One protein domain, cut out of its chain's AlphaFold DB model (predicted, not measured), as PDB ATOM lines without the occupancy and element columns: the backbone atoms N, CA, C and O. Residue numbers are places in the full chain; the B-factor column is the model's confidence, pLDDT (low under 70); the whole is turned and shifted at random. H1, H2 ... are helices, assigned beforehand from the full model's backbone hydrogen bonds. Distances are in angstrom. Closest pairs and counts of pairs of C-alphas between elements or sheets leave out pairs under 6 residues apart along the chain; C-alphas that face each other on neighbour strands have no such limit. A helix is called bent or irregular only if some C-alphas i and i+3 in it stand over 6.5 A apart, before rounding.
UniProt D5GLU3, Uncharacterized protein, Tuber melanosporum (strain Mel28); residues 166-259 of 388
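Overview. This is residues 166 to 259 of the 388 residues of an uncharacterized protein of Tuber melanosporum (strain Mel28) (UniProt D5GLU3). An up-and-down bundle of three helices, H2, H3 and H4, forms the core, with H3 running against its two partners; H1 packs on one side of this bundle, on H2 and H3, and H5 packs on the other, on H3 and H4. The short H6 follows H5 and packs on H4, and the helices pack mostly aligned, their long direction making the longest axis. The printed part has 94 residues with six named helices, H1 to H6 in order along the chain, and no named strand; the class is all helix. It is compact, with a radius of gyration of the C-alphas of 12.6 A, and spans 40 by 29 by 17 A.

Arrangement. The longest helix, H2, residues 180 to 198, forms a hairpin with H3, residues 200 to 212, at a shallow tilt of 31 degrees, opposite ways. H2 touches H3 with residues 187 to 195 alone, and the closest C-alphas, those of Ile 191 and Ala 203, are 5.0 A apart. H4, residues 222 to 236, touches H2 at a shallow tilt of 22 degrees, the same way, through residues 223 to 227 of H4 and 180 to 188 of H2 alone; the closest C-alphas, those of Phe 184 and Phe 224, are 5.9 A apart. H3 and H4 form a hairpin at a shallow tilt of 26 degrees, and the closest C-alphas, those of Val 204 and Leu 231, are 7.0 A apart. H1, residues 166 to 174, forms a hairpin with H2 at a shallow tilt of 15 degrees, the closest C-alphas, those of Leu 173 and Lys 183, being 5.5 A apart. H5, residues 243 to 251, forms a hairpin with H4 at a shallow tilt of 18 degrees, with the C-alphas of Cys 232 and Leu 246 closest at 6.1 A. H6, residues 253 to 256, touches H4 at residues 222 to 228 alone, with the C-alphas of Gly 222 and Trp 256 closest at 4.6 A. H1 and H5 are apart. Every O i to N i+4 pair is within hydrogen-bond range in H1, H2, H3 and H5, against 9 of 11 in H4, and H6 is too short for such a pair.

Along the chain. H2 is 26.1 A from first to last C-alpha, H4 21.2 A, H3 18.8 A, H1 12.7 A, H5 11.9 A and H6 5.3 A. H1 begins with C-alpha 166 at (27.305, 9.873, -38.378), H2 with C-alpha 180 at (25.318, -5.425, -27.453), and H6 ends with C-alpha 256 at (32.333, -9.658, -36.816). H4 is irregular: C-alphas 223 and 226 are 7.3 A apart.

Size, cuts and confidence. The two C-alphas farthest apart, those of Asn 177 and Glu 239, are 40.1 A apart. The printed part has no cut and no long link. The mean pLDDT of the printed part is 85.7, and residues 213 to 215 and 239 to 241 are under 70.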
ATOM      1  N   GLU A 166      26.949  11.288 -38.502       88.75
ATOM      2  CA  GLU A 166      27.305   9.873 -38.378       88.75
ATOM      3  C   GLU A 166      28.328   9.616 -37.261       88.75
ATOM      4  O   GLU A 166      28.354   8.533 -36.680       88.75
ATOM      5  N   THR A 167      29.150  10.613 -36.919       87.50
ATOM      6  CA  THR A 167      30.102  10.544 -35.798       87.50
ATOM      7  C   THR A 167      29.399  10.280 -34.468       87.50
ATOM      8  O   THR A 167      29.842   9.421 -33.713       87.50
ATOM      9  N   LYS A 168      28.231  10.891 -34.234       87.19
ATOM     10  CA  LYS A 168      27.430  10.645 -33.024       87.19
ATOM     11  C   LYS A 168      26.905   9.214 -32.949       87.19
ATOM     12  O   LYS A 168      26.712   8.690 -31.858       87.19
ATOM     13  N   ILE A 169      26.680   8.566 -34.095       88.75
ATOM     14  CA  ILE A 169      26.309   7.146 -34.126       88.75
ATOM     15  C   ILE A 169      27.495   6.293 -33.658       88.75
ATOM     16  O   ILE A 169      27.302   5.363 -32.881       88.75
ATOM     17  N   MET A 170      28.721   6.639 -34.060       88.81
ATOM     18  CA  MET A 170      29.934   5.954 -33.590       88.81
ATOM     19  C   MET A 170      30.168   6.158 -32.089       88.81
ATOM     20  O   MET A 170      30.529   5.203 -31.397       88.81
ATOM     21  N   ASP A 171      29.886   7.355 -31.569       86.44
ATOM     22  CA  ASP A 171      29.945   7.639 -30.131       86.44
ATOM     23  C   ASP A 171      28.954   6.760 -29.353       86.44
ATOM     24  O   ASP A 171      29.304   6.178 -28.324       86.44
ATOM     25  N   LEU A 172      27.731   6.594 -29.877       84.69
ATOM     26  CA  LEU A 172      26.738   5.684 -29.305       84.69
ATOM     27  C   LEU A 172      27.232   4.232 -29.339       84.69
ATOM     28  O   LEU A 172      27.203   3.556 -28.319       84.69
ATOM     29  N   LEU A 173      27.744   3.743 -30.468       85.06
ATOM     30  CA  LEU A 173      28.256   2.368 -30.563       85.06
ATOM     31  C   LEU A 173      29.431   2.102 -29.603       85.06
ATOM     32  O   LEU A 173      29.576   0.989 -29.088       85.06
ATOM     33  N   SER A 174      30.224   3.133 -29.309       83.25
ATOM     34  CA  SER A 174      31.367   3.068 -28.392       83.25
ATOM     35  C   SER A 174      30.972   3.168 -26.914       83.25
ATOM     36  O   SER A 174      31.780   2.858 -26.037       83.25
ATOM     37  N   ALA A 175      29.734   3.557 -26.600       81.56
ATOM     38  CA  ALA A 175      29.294   3.742 -25.225       81.56
ATOM     39  C   ALA A 175      29.240   2.404 -24.457       81.56
ATOM     40  O   ALA A 175      28.659   1.410 -24.907       81.56
ATOM     41  N   ALA A 176      29.849   2.372 -23.268       72.69
ATOM     42  CA  ALA A 176      29.951   1.163 -22.442       72.69
ATOM     43  C   ALA A 176      28.619   0.742 -21.795       72.69
ATOM     44  O   ALA A 176      28.455  -0.406 -21.396       72.69
ATOM     45  N   ASN A 177      27.664   1.665 -21.685       79.50
ATOM     46  CA  ASN A 177      26.377   1.468 -21.016       79.50
ATOM     47  C   ASN A 177      25.261   0.948 -21.938       79.50
ATOM     48  O   ASN A 177      24.137   0.762 -21.473       79.50
ATOM     49  N   ILE A 178      25.543   0.731 -23.226       79.94
ATOM     50  CA  ILE A 178      24.576   0.179 -24.178       79.94
ATOM     51  C   ILE A 178      24.844  -1.322 -24.328       79.94
ATOM     52  O   ILE A 178      25.976  -1.701 -24.638       79.94
ATOM     53  N   PRO A 179      23.830  -2.186 -24.135       82.12
ATOM     54  CA  PRO A 179      23.986  -3.622 -24.332       82.12
ATOM     55  C   PRO A 179      24.265  -3.941 -25.805       82.12
ATOM     56  O   PRO A 179      23.814  -3.221 -26.698       82.12
ATOM     57  N   ASP A 180      24.927  -5.064 -26.083       80.94
ATOM     58  CA  ASP A 180      25.318  -5.425 -27.453       80.94
ATOM     59  C   ASP A 180      24.125  -5.517 -28.418       80.94
ATOM     60  O   ASP A 180      24.232  -5.132 -29.581       80.94
ATOM     61  N   LYS A 181      22.952  -5.935 -27.919       82.19
ATOM     62  CA  LYS A 181      21.696  -5.916 -28.686       82.19
ATOM     63  C   LYS A 181      21.313  -4.499 -29.138       82.19
ATOM     64  O   LYS A 181      20.968  -4.308 -30.298       82.19
ATOM     65  N   GLY A 182      21.418  -3.510 -28.250       83.38
ATOM     66  CA  GLY A 182      21.147  -2.110 -28.582       83.38
ATOM     67  C   GLY A 182      22.165  -1.565 -29.584       83.38
ATOM     68  O   GLY A 182      21.794  -0.896 -30.543       83.38
ATOM     69  N   LYS A 183      23.448  -1.929 -29.440       84.88
ATOM     70  CA  LYS A 183      24.490  -1.573 -30.422       84.88
ATOM     71  C   LYS A 183      24.194  -2.153 -31.804       84.88
ATOM     72  O   LYS A 183      24.335  -1.452 -32.803       84.88
ATOM     73  N   PHE A 184      23.751  -3.409 -31.864       85.94
ATOM     74  CA  PHE A 184      23.316  -4.042 -33.106       85.94
ATOM     75  C   PHE A 184      22.150  -3.285 -33.759       85.94
ATOM     76  O   PHE A 184      22.224  -2.995 -34.950       85.94
ATOM     77  N   GLU A 185      21.107  -2.934 -33.001       87.19
ATOM     78  CA  GLU A 185      19.942  -2.209 -33.527       87.19
ATOM     79  C   GLU A 185      20.332  -0.826 -34.066       87.19
ATOM     80  O   GLU A 185      19.968  -0.474 -35.189       87.19
ATOM     81  N   ILE A 186      21.142  -0.070 -33.316       89.75
ATOM     82  CA  ILE A 186      21.663   1.237 -33.749       89.75
ATOM     83  C   ILE A 186      22.453   1.087 -35.053       89.75
ATOM     84  O   ILE A 186      22.206   1.833 -36.003       89.75
ATOM     85  N   LEU A 187      23.369   0.115 -35.131       90.62
ATOM     86  CA  LEU A 187      24.143  -0.124 -36.345       90.62
ATOM     87  C   LEU A 187      23.228  -0.512 -37.509       90.62
ATOM     88  O   LEU A 187      23.350   0.053 -38.590       90.62
ATOM     89  N   GLN A 188      22.279  -1.427 -37.302       90.75
ATOM     90  CA  GLN A 188      21.353  -1.864 -38.341       90.75
ATOM     91  C   GLN A 188      20.536  -0.693 -38.904       90.75
ATOM     92  O   GLN A 188      20.449  -0.540 -40.124       90.75
ATOM     93  N   PHE A 189      19.969   0.155 -38.043       91.62
ATOM     94  CA  PHE A 189      19.231   1.341 -38.483       91.62
ATOM     95  C   PHE A 189      20.140   2.347 -39.190       91.62
ATOM     96  O   PHE A 189      19.750   2.894 -40.222       91.62
ATOM     97  N   GLY A 190      21.365   2.542 -38.693       91.81
ATOM     98  CA  GLY A 190      22.349   3.440 -39.295       91.81
ATOM     99  C   GLY A 190      22.740   3.009 -40.706       91.81
ATOM    100  O   GLY A 190      22.712   3.819 -41.627       91.81
ATOM    101  N   ILE A 191      23.020   1.718 -40.896       91.81
ATOM    102  CA  ILE A 191      23.372   1.129 -42.194       91.81
ATOM    103  C   ILE A 191      22.228   1.266 -43.199       91.81
ATOM    104  O   ILE A 191      22.462   1.703 -44.324       91.81
ATOM    105  N   LEU A 192      20.992   0.953 -42.795       90.62
ATOM    106  CA  LEU A 192      19.819   1.091 -43.664       90.62
ATOM    107  C   LEU A 192      19.571   2.550 -44.067       90.62
ATOM    108  O   LEU A 192      19.313   2.835 -45.235       90.62
ATOM    109  N   ALA A 193      19.674   3.477 -43.115       90.56
ATOM    110  CA  ALA A 193      19.508   4.900 -43.385       90.56
ATOM    111  C   ALA A 193      20.616   5.443 -44.301       90.56
ATOM    112  O   ALA A 193      20.339   6.238 -45.199       90.56
ATOM    113  N   MET A 194      21.859   4.997 -44.095       92.88
ATOM    114  CA  MET A 194      23.011   5.407 -44.898       92.88
ATOM    115  C   MET A 194      22.904   4.909 -46.333       92.88
ATOM    116  O   MET A 194      23.177   5.656 -47.269       92.88
ATOM    117  N   GLU A 195      22.462   3.667 -46.509       90.81
ATOM    118  CA  GLU A 195      22.235   3.087 -47.826       90.81
ATOM    119  C   GLU A 195      21.204   3.894 -48.621       90.81
ATOM    120  O   GLU A 195      21.437   4.195 -49.789       90.81
ATOM    121  N   VAL A 196      20.103   4.305 -47.982       89.31
ATOM    122  CA  VAL A 196      19.067   5.135 -48.616       89.31
ATOM    123  C   VAL A 196      19.592   6.535 -48.947       89.31
ATOM    124  O   VAL A 196      19.290   7.061 -50.012       89.31
ATOM    125  N   LYS A 197      20.364   7.151 -48.043       88.81
ATOM    126  CA  LYS A 197      20.865   8.525 -48.210       88.81
ATOM    127  C   LYS A 197      21.981   8.627 -49.251       88.81
ATOM    128  O   LYS A 197      21.995   9.569 -50.036       88.81
ATOM    129  N   ALA A 198      22.955   7.722 -49.197       88.75
ATOM    130  CA  ALA A 198      24.240   7.879 -49.879       88.75
ATOM    131  C   ALA A 198      24.741   6.597 -50.569       88.75
ATOM    132  O   ALA A 198      25.865   6.563 -51.070       88.75
ATOM    133  N   GLY A 199      23.916   5.549 -50.616       90.38
ATOM    134  CA  GLY A 199      24.225   4.299 -51.297       90.38
ATOM    135  C   GLY A 199      25.018   3.294 -50.460       90.38
ATOM    136  O   GLY A 199      25.507   3.565 -49.358       90.38
ATOM    137  N   ILE A 200      25.147   2.087 -51.015       90.44
ATOM    138  CA  ILE A 200      25.764   0.932 -50.346       90.44
ATOM    139  C   ILE A 200      27.237   1.167 -49.976       90.44
ATOM    140  O   ILE A 200      27.693   0.656 -48.960       90.44
ATOM    141  N   ASP A 201      27.970   1.986 -50.732       91.06
ATOM    142  CA  ASP A 201      29.404   2.220 -50.501       91.06
ATOM    143  C   ASP A 201      29.628   2.950 -49.175       91.06
ATOM    144  O   ASP A 201      30.482   2.568 -48.372       91.06
ATOM    145  N   LYS A 202      28.785   3.950 -48.894       92.12
ATOM    146  CA  LYS A 202      28.797   4.682 -47.624       92.12
ATOM    147  C   LYS A 202      28.270   3.850 -46.467       92.12
ATOM    148  O   LYS A 202      28.781   3.974 -45.356       92.12
ATOM    149  N   ALA A 203      27.315   2.961 -46.725       92.75
ATOM    150  CA  ALA A 203      26.863   1.999 -45.732       92.75
ATOM    151  C   ALA A 203      27.997   1.031 -45.333       92.75
ATOM    152  O   ALA A 203      28.258   0.845 -44.148       92.75
ATOM    153  N   VAL A 204      28.748   0.491 -46.297       92.56
ATOM    154  CA  VAL A 204      29.926  -0.351 -46.023       92.56
ATOM    155  C   VAL A 204      31.014   0.428 -45.284       92.56
ATOM    156  O   VAL A 204      31.581  -0.078 -44.320       92.56
ATOM    157  N   GLU A 205      31.284   1.675 -45.676       92.00
ATOM    158  CA  GLU A 205      32.252   2.531 -44.984       92.00
ATOM    159  C   GLU A 205      31.870   2.761 -43.511       92.00
ATOM    160  O   GLU A 205      32.724   2.695 -42.625       92.00
ATOM    161  N   MET A 206      30.583   2.987 -43.239       91.69
ATOM    162  CA  MET A 206      30.048   3.124 -41.887       91.69
ATOM    163  C   MET A 206      30.193   1.825 -41.085       91.69
ATOM    164  O   MET A 206      30.624   1.865 -39.932       91.69
ATOM    165  N   PHE A 207      29.880   0.677 -41.692       92.81
ATOM    166  CA  PHE A 207      30.054  -0.628 -41.057       92.81
ATOM    167  C   PHE A 207      31.515  -0.865 -40.674       92.81
ATOM    168  O   PHE A 207      31.809  -1.167 -39.523       92.81
ATOM    169  N   GLU A 208      32.443  -0.637 -41.600       91.00
ATOM    170  CA  GLU A 208      33.874  -0.777 -41.342       91.00
ATOM    171  C   GLU A 208      34.334   0.149 -40.212       91.00
ATOM    172  O   GLU A 208      34.993  -0.310 -39.280       91.00
ATOM    173  N   ARG A 209      33.922   1.425 -40.210       89.44
ATOM    174  CA  ARG A 209      34.229   2.353 -39.109       89.44
ATOM    175  C   ARG A 209      33.745   1.831 -37.752       89.44
ATOM    176  O   ARG A 209      34.491   1.934 -36.782       89.44
ATOM    177  N   SER A 210      32.569   1.201 -37.699       88.06
ATOM    178  CA  SER A 210      32.024   0.624 -36.458       88.06
ATOM    179  C   SER A 210      32.832  -0.555 -35.897       88.06
ATOM    180  O   SER A 210      32.762  -0.842 -34.704       88.06
ATOM    181  N   LEU A 211      33.629  -1.228 -36.733       87.25
ATOM    182  CA  LEU A 211      34.526  -2.302 -36.296       87.25
ATOM    183  C   LEU A 211      35.841  -1.760 -35.719       87.25
ATOM    184  O   LEU A 211      36.476  -2.422 -34.899       87.25
ATOM    185  N   HIS A 212      36.253  -0.557 -36.125       79.44
ATOM    186  CA  HIS A 212      37.517   0.057 -35.699       79.44
ATOM    187  C   HIS A 212      37.389   0.815 -34.370       79.44
ATOM    188  O   HIS A 212      38.395   1.102 -33.724       79.44
ATOM    189  N   THR A 213      36.166   1.107 -33.925       68.50
ATOM    190  CA  THR A 213      35.883   1.842 -32.683       68.50
ATOM    191  C   THR A 213      36.206   1.074 -31.398       68.50
ATOM    192  O   THR A 213      36.169   1.654 -30.315       68.50
ATOM    193  N   SER A 214      36.508  -0.227 -31.449       53.72
ATOM    194  CA  SER A 214      36.717  -1.028 -30.233       53.72
ATOM    195  C   SER A 214      37.625  -2.245 -30.468       53.72
ATOM    196  O   SER A 214      37.162  -3.368 -30.495       53.72
ATOM    197  N   GLY A 215      38.943  -2.072 -30.562       58.94
ATOM    198  CA  GLY A 215      39.902  -3.189 -30.462       58.94
ATOM    199  C   GLY A 215      39.915  -4.215 -31.615       58.94
ATOM    200  O   GLY A 215      39.115  -4.181 -32.539       58.94
ATOM    201  N   ASN A 216      40.895  -5.129 -31.556       71.31
ATOM    202  CA  ASN A 216      41.237  -6.080 -32.628       71.31
ATOM    203  C   ASN A 216      41.057  -7.555 -32.212       71.31
ATOM    204  O   ASN A 216      41.781  -8.434 -32.691       71.31
ATOM    205  N   LYS A 217      40.144  -7.860 -31.277       80.94
ATOM    206  CA  LYS A 217      39.933  -9.254 -30.855       80.94
ATOM    207  C   LYS A 217      39.099 -10.000 -31.901       80.94
ATOM    208  O   LYS A 217      38.131  -9.471 -32.442       80.94
ATOM    209  N   LYS A 218      39.464 -11.257 -32.183       82.25
ATOM    210  CA  LYS A 218      38.661 -12.118 -33.066       82.25
ATOM    211  C   LYS A 218      37.253 -12.292 -32.497       82.25
ATOM    212  O   LYS A 218      37.105 -12.520 -31.297       82.25
ATOM    213  N   TYR A 219      36.254 -12.212 -33.373       82.88
ATOM    214  CA  TYR A 219      34.827 -12.391 -33.073       82.88
ATOM    215  C   TYR A 219      34.246 -11.396 -32.064       82.88
ATOM    216  O   TYR A 219      33.166 -11.619 -31.518       82.88
ATOM    217  N   GLN A 220      34.952 -10.291 -31.821       80.81
ATOM    218  CA  GLN A 220      34.554  -9.279 -30.854       80.81
ATOM    219  C   GLN A 220      33.177  -8.682 -31.153       80.81
ATOM    220  O   GLN A 220      32.429  -8.373 -30.232       80.81
ATOM    221  N   TYR A 221      32.828  -8.571 -32.432       81.56
ATOM    222  CA  TYR A 221      31.567  -8.004 -32.893       81.56
ATOM    223  C   TYR A 221      30.654  -9.064 -33.490       81.56
ATOM    224  O   TYR A 221      29.962  -8.805 -34.473       81.56
ATOM    225  N   GLY A 222      30.644 -10.271 -32.918       82.00
ATOM    226  CA  GLY A 222      29.779 -11.355 -33.381       82.00
ATOM    227  C   GLY A 222      28.319 -10.917 -33.565       82.00
ATOM    228  O   GLY A 222      27.649 -11.348 -34.504       82.00
ATOM    229  N   GLU A 223      27.812 -10.015 -32.722       83.25
ATOM    230  CA  GLU A 223      26.450  -9.481 -32.843       83.25
ATOM    231  C   GLU A 223      26.189  -8.717 -34.146       83.25
ATOM    232  O   GLU A 223      25.060  -8.712 -34.626       83.25
ATOM    233  N   PHE A 224      27.218  -8.162 -34.786       88.31
ATOM    234  CA  PHE A 224      27.096  -7.451 -36.061       88.31
ATOM    235  C   PHE A 224      27.023  -8.391 -37.274       88.31
ATOM    236  O   PHE A 224      26.766  -7.938 -38.391       88.31
ATOM    237  N   GLN A 225      27.165  -9.709 -37.078       89.62
ATOM    238  CA  GLN A 225      27.110 -10.699 -38.155       89.62
ATOM    239  C   GLN A 225      25.897 -10.584 -39.090       89.62
ATOM    240  O   GLN A 225      26.092 -10.702 -40.303       89.62
ATOM    241  N   PRO A 226      24.654 -10.376 -38.614       88.62
ATOM    242  CA  PRO A 226      23.515 -10.253 -39.517       88.62
ATOM    243  C   PRO A 226      23.648  -9.051 -40.464       88.62
ATOM    244  O   PRO A 226      23.324  -9.183 -41.643       88.62
ATOM    245  N   VAL A 227      24.181  -7.926 -39.972       88.56
ATOM    246  CA  VAL A 227      24.423  -6.709 -40.765       88.56
ATOM    247  C   VAL A 227      25.533  -6.951 -41.789       88.56
ATOM    248  O   VAL A 227      25.333  -6.700 -42.974       88.56
ATOM    249  N   GLY A 228      26.663  -7.528 -41.365       90.00
ATOM    250  CA  GLY A 228      27.773  -7.858 -42.267       90.00
ATOM    251  C   GLY A 228      27.355  -8.809 -43.395       90.00
ATOM    252  O   GLY A 228      27.663  -8.574 -44.563       90.00
ATOM    253  N   LEU A 229      26.563  -9.845 -43.082       89.81
ATOM    254  CA  LEU A 229      26.015 -10.767 -44.087       89.81
ATOM    255  C   LEU A 229      25.036 -10.088 -45.050       89.81
ATOM    256  O   LEU A 229      25.020 -10.424 -46.234       89.81
ATOM    257  N   GLN A 230      24.205  -9.170 -44.555       89.44
ATOM    258  CA  GLN A 230      23.286  -8.401 -45.392       89.44
ATOM    259  C   GLN A 230      24.059  -7.532 -46.389       89.44
ATOM    260  O   GLN A 230      23.736  -7.553 -47.575       89.44
ATOM    261  N   LEU A 231      25.100  -6.833 -45.927       90.00
ATOM    262  CA  LEU A 231      25.974  -6.024 -46.778       90.00
ATOM    263  C   LEU A 231      26.690  -6.880 -47.826       90.00
ATOM    264  O   LEU A 231      26.648  -6.542 -49.004       90.00
ATOM    265  N   CYS A 232      27.255  -8.028 -47.438       89.94
ATOM    266  CA  CYS A 232      27.910  -8.937 -48.383       89.94
ATOM    267  C   CYS A 232      26.963  -9.394 -49.505       89.94
ATOM    268  O   CYS A 232      27.365  -9.430 -50.664       89.94
ATOM    269  N   ARG A 233      25.701  -9.722 -49.182       89.19
ATOM    270  CA  ARG A 233      24.693 -10.089 -50.195       89.19
ATOM    271  C   ARG A 233      24.365  -8.918 -51.109       89.19
ATOM    272  O   ARG A 233      24.443  -9.069 -52.314       89.19
ATOM    273  N   LYS A 234      24.073  -7.743 -50.546       88.06
ATOM    274  CA  LYS A 234      23.733  -6.554 -51.339       88.06
ATOM    275  C   LYS A 234      24.857  -6.119 -52.277       88.06
ATOM    276  O   LYS A 234      24.581  -5.719 -53.398       88.06
ATOM    277  N   VAL A 235      26.109  -6.198 -51.823       88.88
ATOM    278  CA  VAL A 235      27.272  -5.883 -52.662       88.88
ATOM    279  C   VAL A 235      27.456  -6.939 -53.754       88.88
ATOM    280  O   VAL A 235      27.718  -6.573 -54.892       88.88
ATOM    281  N   LYS A 236      27.285  -8.229 -53.430       85.44
ATOM    282  CA  LYS A 236      27.428  -9.334 -54.390       85.44
ATOM    283  C   LYS A 236      26.324  -9.365 -55.453       85.44
ATOM    284  O   LYS A 236      26.611  -9.665 -56.603       85.44
ATOM    285  N   ASP A 237      25.085  -9.083 -55.058       82.56
ATOM    286  CA  ASP A 237      23.906  -9.131 -55.929       82.56
ATOM    287  C   ASP A 237      23.693  -7.806 -56.700       82.56
ATOM    288  O   ASP A 237      22.786  -7.710 -57.525       82.56
ATOM    289  N   GLY A 238      24.485  -6.766 -56.413       77.56
ATOM    290  CA  GLY A 238      24.375  -5.444 -57.035       77.56
ATOM    291  C   GLY A 238      25.040  -5.342 -58.417       77.56
ATOM    292  O   GLY A 238      26.004  -6.036 -58.714       77.56
ATOM    293  N   GLU A 239      24.562  -4.413 -59.252       58.28
ATOM    294  CA  GLU A 239      24.911  -4.295 -60.685       58.28
ATOM    295  C   GLU A 239      26.270  -3.627 -61.006       58.28
ATOM    296  O   GLU A 239      26.508  -3.213 -62.137       58.28
ATOM    297  N   SER A 240      27.191  -3.471 -60.052       54.47
ATOM    298  CA  SER A 240      28.439  -2.718 -60.294       54.47
ATOM    299  C   SER A 240      29.676  -3.393 -59.716       54.47
ATOM    300  O   SER A 240      29.595  -4.129 -58.738       54.47
ATOM    301  N   ASN A 241      30.820  -3.107 -60.347       62.53
ATOM    302  CA  ASN A 241      32.167  -3.642 -60.124       62.53
ATOM    303  C   ASN A 241      32.716  -3.307 -58.714       62.53
ATOM    304  O   ASN A 241      33.665  -2.546 -58.542       62.53
ATOM    305  N   LYS A 242      32.046  -3.820 -57.677       79.25
ATOM    306  CA  LYS A 242      32.264  -3.543 -56.249       79.25
ATOM    307  C   LYS A 242      33.020  -4.672 -55.556       79.25
ATOM    308  O   LYS A 242      32.912  -4.850 -54.342       79.25
ATOM    309  N   GLU A 243      33.819  -5.413 -56.319       83.50
ATOM    310  CA  GLU A 243      34.649  -6.513 -55.820       83.50
ATOM    311  C   GLU A 243      35.557  -6.059 -54.674       83.50
ATOM    312  O   GLU A 243      35.643  -6.741 -53.661       83.50
ATOM    313  N   GLN A 244      36.124  -4.850 -54.762       87.44
ATOM    314  CA  GLN A 244      36.953  -4.273 -53.698       87.44
ATOM    315  C   GLN A 244      36.186  -4.067 -52.381       87.44
ATOM    316  O   GLN A 244      36.733  -4.265 -51.296       87.44
ATOM    317  N   LEU A 245      34.905  -3.683 -52.443       88.81
ATOM    318  CA  LEU A 245      34.072  -3.520 -51.248       88.81
ATOM    319  C   LEU A 245      33.714  -4.873 -50.641       88.81
ATOM    320  O   LEU A 245      33.742  -5.025 -49.419       88.81
ATOM    321  N   LEU A 246      33.414  -5.855 -51.492       89.81
ATOM    322  CA  LEU A 246      33.160  -7.220 -51.050       89.81
ATOM    323  C   LEU A 246      34.411  -7.827 -50.408       89.81
ATOM    324  O   LEU A 246      34.326  -8.415 -49.334       89.81
ATOM    325  N   GLU A 247      35.577  -7.626 -51.017       90.81
ATOM    326  CA  GLU A 247      36.863  -8.069 -50.488       90.81
ATOM    327  C   GLU A 247      37.163  -7.438 -49.128       90.81
ATOM    328  O   GLU A 247      37.600  -8.139 -48.209       90.81
ATOM    329  N   LYS A 248      36.885  -6.141 -48.967       91.06
ATOM    330  CA  LYS A 248      37.055  -5.438 -47.692       91.06
ATOM    331  C   LYS A 248      36.170  -6.037 -46.594       91.06
ATOM    332  O   LYS A 248      36.683  -6.398 -45.537       91.06
ATOM    333  N   LEU A 249      34.879  -6.232 -46.880       91.81
ATOM    334  CA  LEU A 249      33.914  -6.845 -45.957       91.81
ATOM    335  C   LEU A 249      34.286  -8.283 -45.578       91.81
ATOM    336  O   LEU A 249      34.171  -8.686 -44.420       91.81
ATOM    337  N   VAL A 250      34.722  -9.078 -46.557       92.31
ATOM    338  CA  VAL A 250      35.144 -10.462 -46.321       92.31
ATOM    339  C   VAL A 250      36.422 -10.488 -45.486       92.31
ATOM    340  O   VAL A 250      36.510 -11.253 -44.534       92.31
ATOM    341  N   SER A 251      37.385  -9.612 -45.768       91.69
ATOM    342  CA  SER A 251      38.649  -9.545 -45.023       91.69
ATOM    343  C   SER A 251      38.465  -9.083 -43.569       91.69
ATOM    344  O   SER A 251      39.267  -9.439 -42.700       91.69
ATOM    345  N   SER A 252      37.395  -8.335 -43.271       92.38
ATOM    346  CA  SER A 252      37.026  -7.942 -41.908       92.38
ATOM    347  C   SER A 252      36.203  -9.004 -41.157       92.38
ATOM    348  O   SER A 252      35.999  -8.862 -39.949       92.38
ATOM    349  N   ALA A 253      35.802 -10.112 -41.803       91.38
ATOM    350  CA  ALA A 253      34.939 -11.154 -41.225       91.38
ATOM    351  C   ALA A 253      35.451 -11.734 -39.899       91.38
ATOM    352  O   ALA A 253      34.652 -12.027 -39.012       91.38
ATOM    353  N   LYS A 254      36.771 -11.825 -39.705       91.81
ATOM    354  CA  LYS A 254      37.390 -12.264 -38.440       91.81
ATOM    355  C   LYS A 254      36.976 -11.433 -37.215       91.81
ATOM    356  O   LYS A 254      37.097 -11.911 -36.088       91.81
ATOM    357  N   LEU A 255      36.536 -10.187 -37.413       90.44
ATOM    358  CA  LEU A 255      36.129  -9.273 -36.342       90.44
ATOM    359  C   LEU A 255      34.648  -9.430 -35.982       90.44
ATOM    360  O   LEU A 255      34.295  -9.323 -34.809       90.44
ATOM    361  N   TRP A 256      33.792  -9.701 -36.970       91.38
ATOM    362  CA  TRP A 256      32.333  -9.658 -36.816       91.38
ATOM    363  C   TRP A 256      31.621 -11.003 -37.004       91.38
ATOM    364  O   TRP A 256      30.428 -11.116 -36.727       91.38
ATOM    365  N   ALA A 257      32.314 -12.051 -37.447       90.88
ATOM    366  CA  ALA A 257      31.763 -13.400 -37.438       90.88
ATOM    367  C   ALA A 257      31.526 -13.870 -35.992       90.88
ATOM    368  O   ALA A 257      32.323 -13.603 -35.099       90.88
ATOM    369  N   LYS A 258      30.452 -14.630 -35.747       89.81
ATOM    370  CA  LYS A 258      30.170 -15.207 -34.415       89.81
ATOM    371  C   LYS A 258      31.055 -16.405 -34.069       89.81
ATOM    372  O   LYS A 258      31.038 -16.872 -32.937       89.81
ATOM    373  N   SER A 259      31.739 -16.990 -35.053       89.38
ATOM    374  CA  SER A 259      32.515 -18.219 -34.861       89.38
ATOM    375  C   SER A 259      33.477 -18.476 -36.026       89.38
ATOM    376  O   SER A 259      33.214 -17.987 -37.129       89.38
TER     377      SER A 259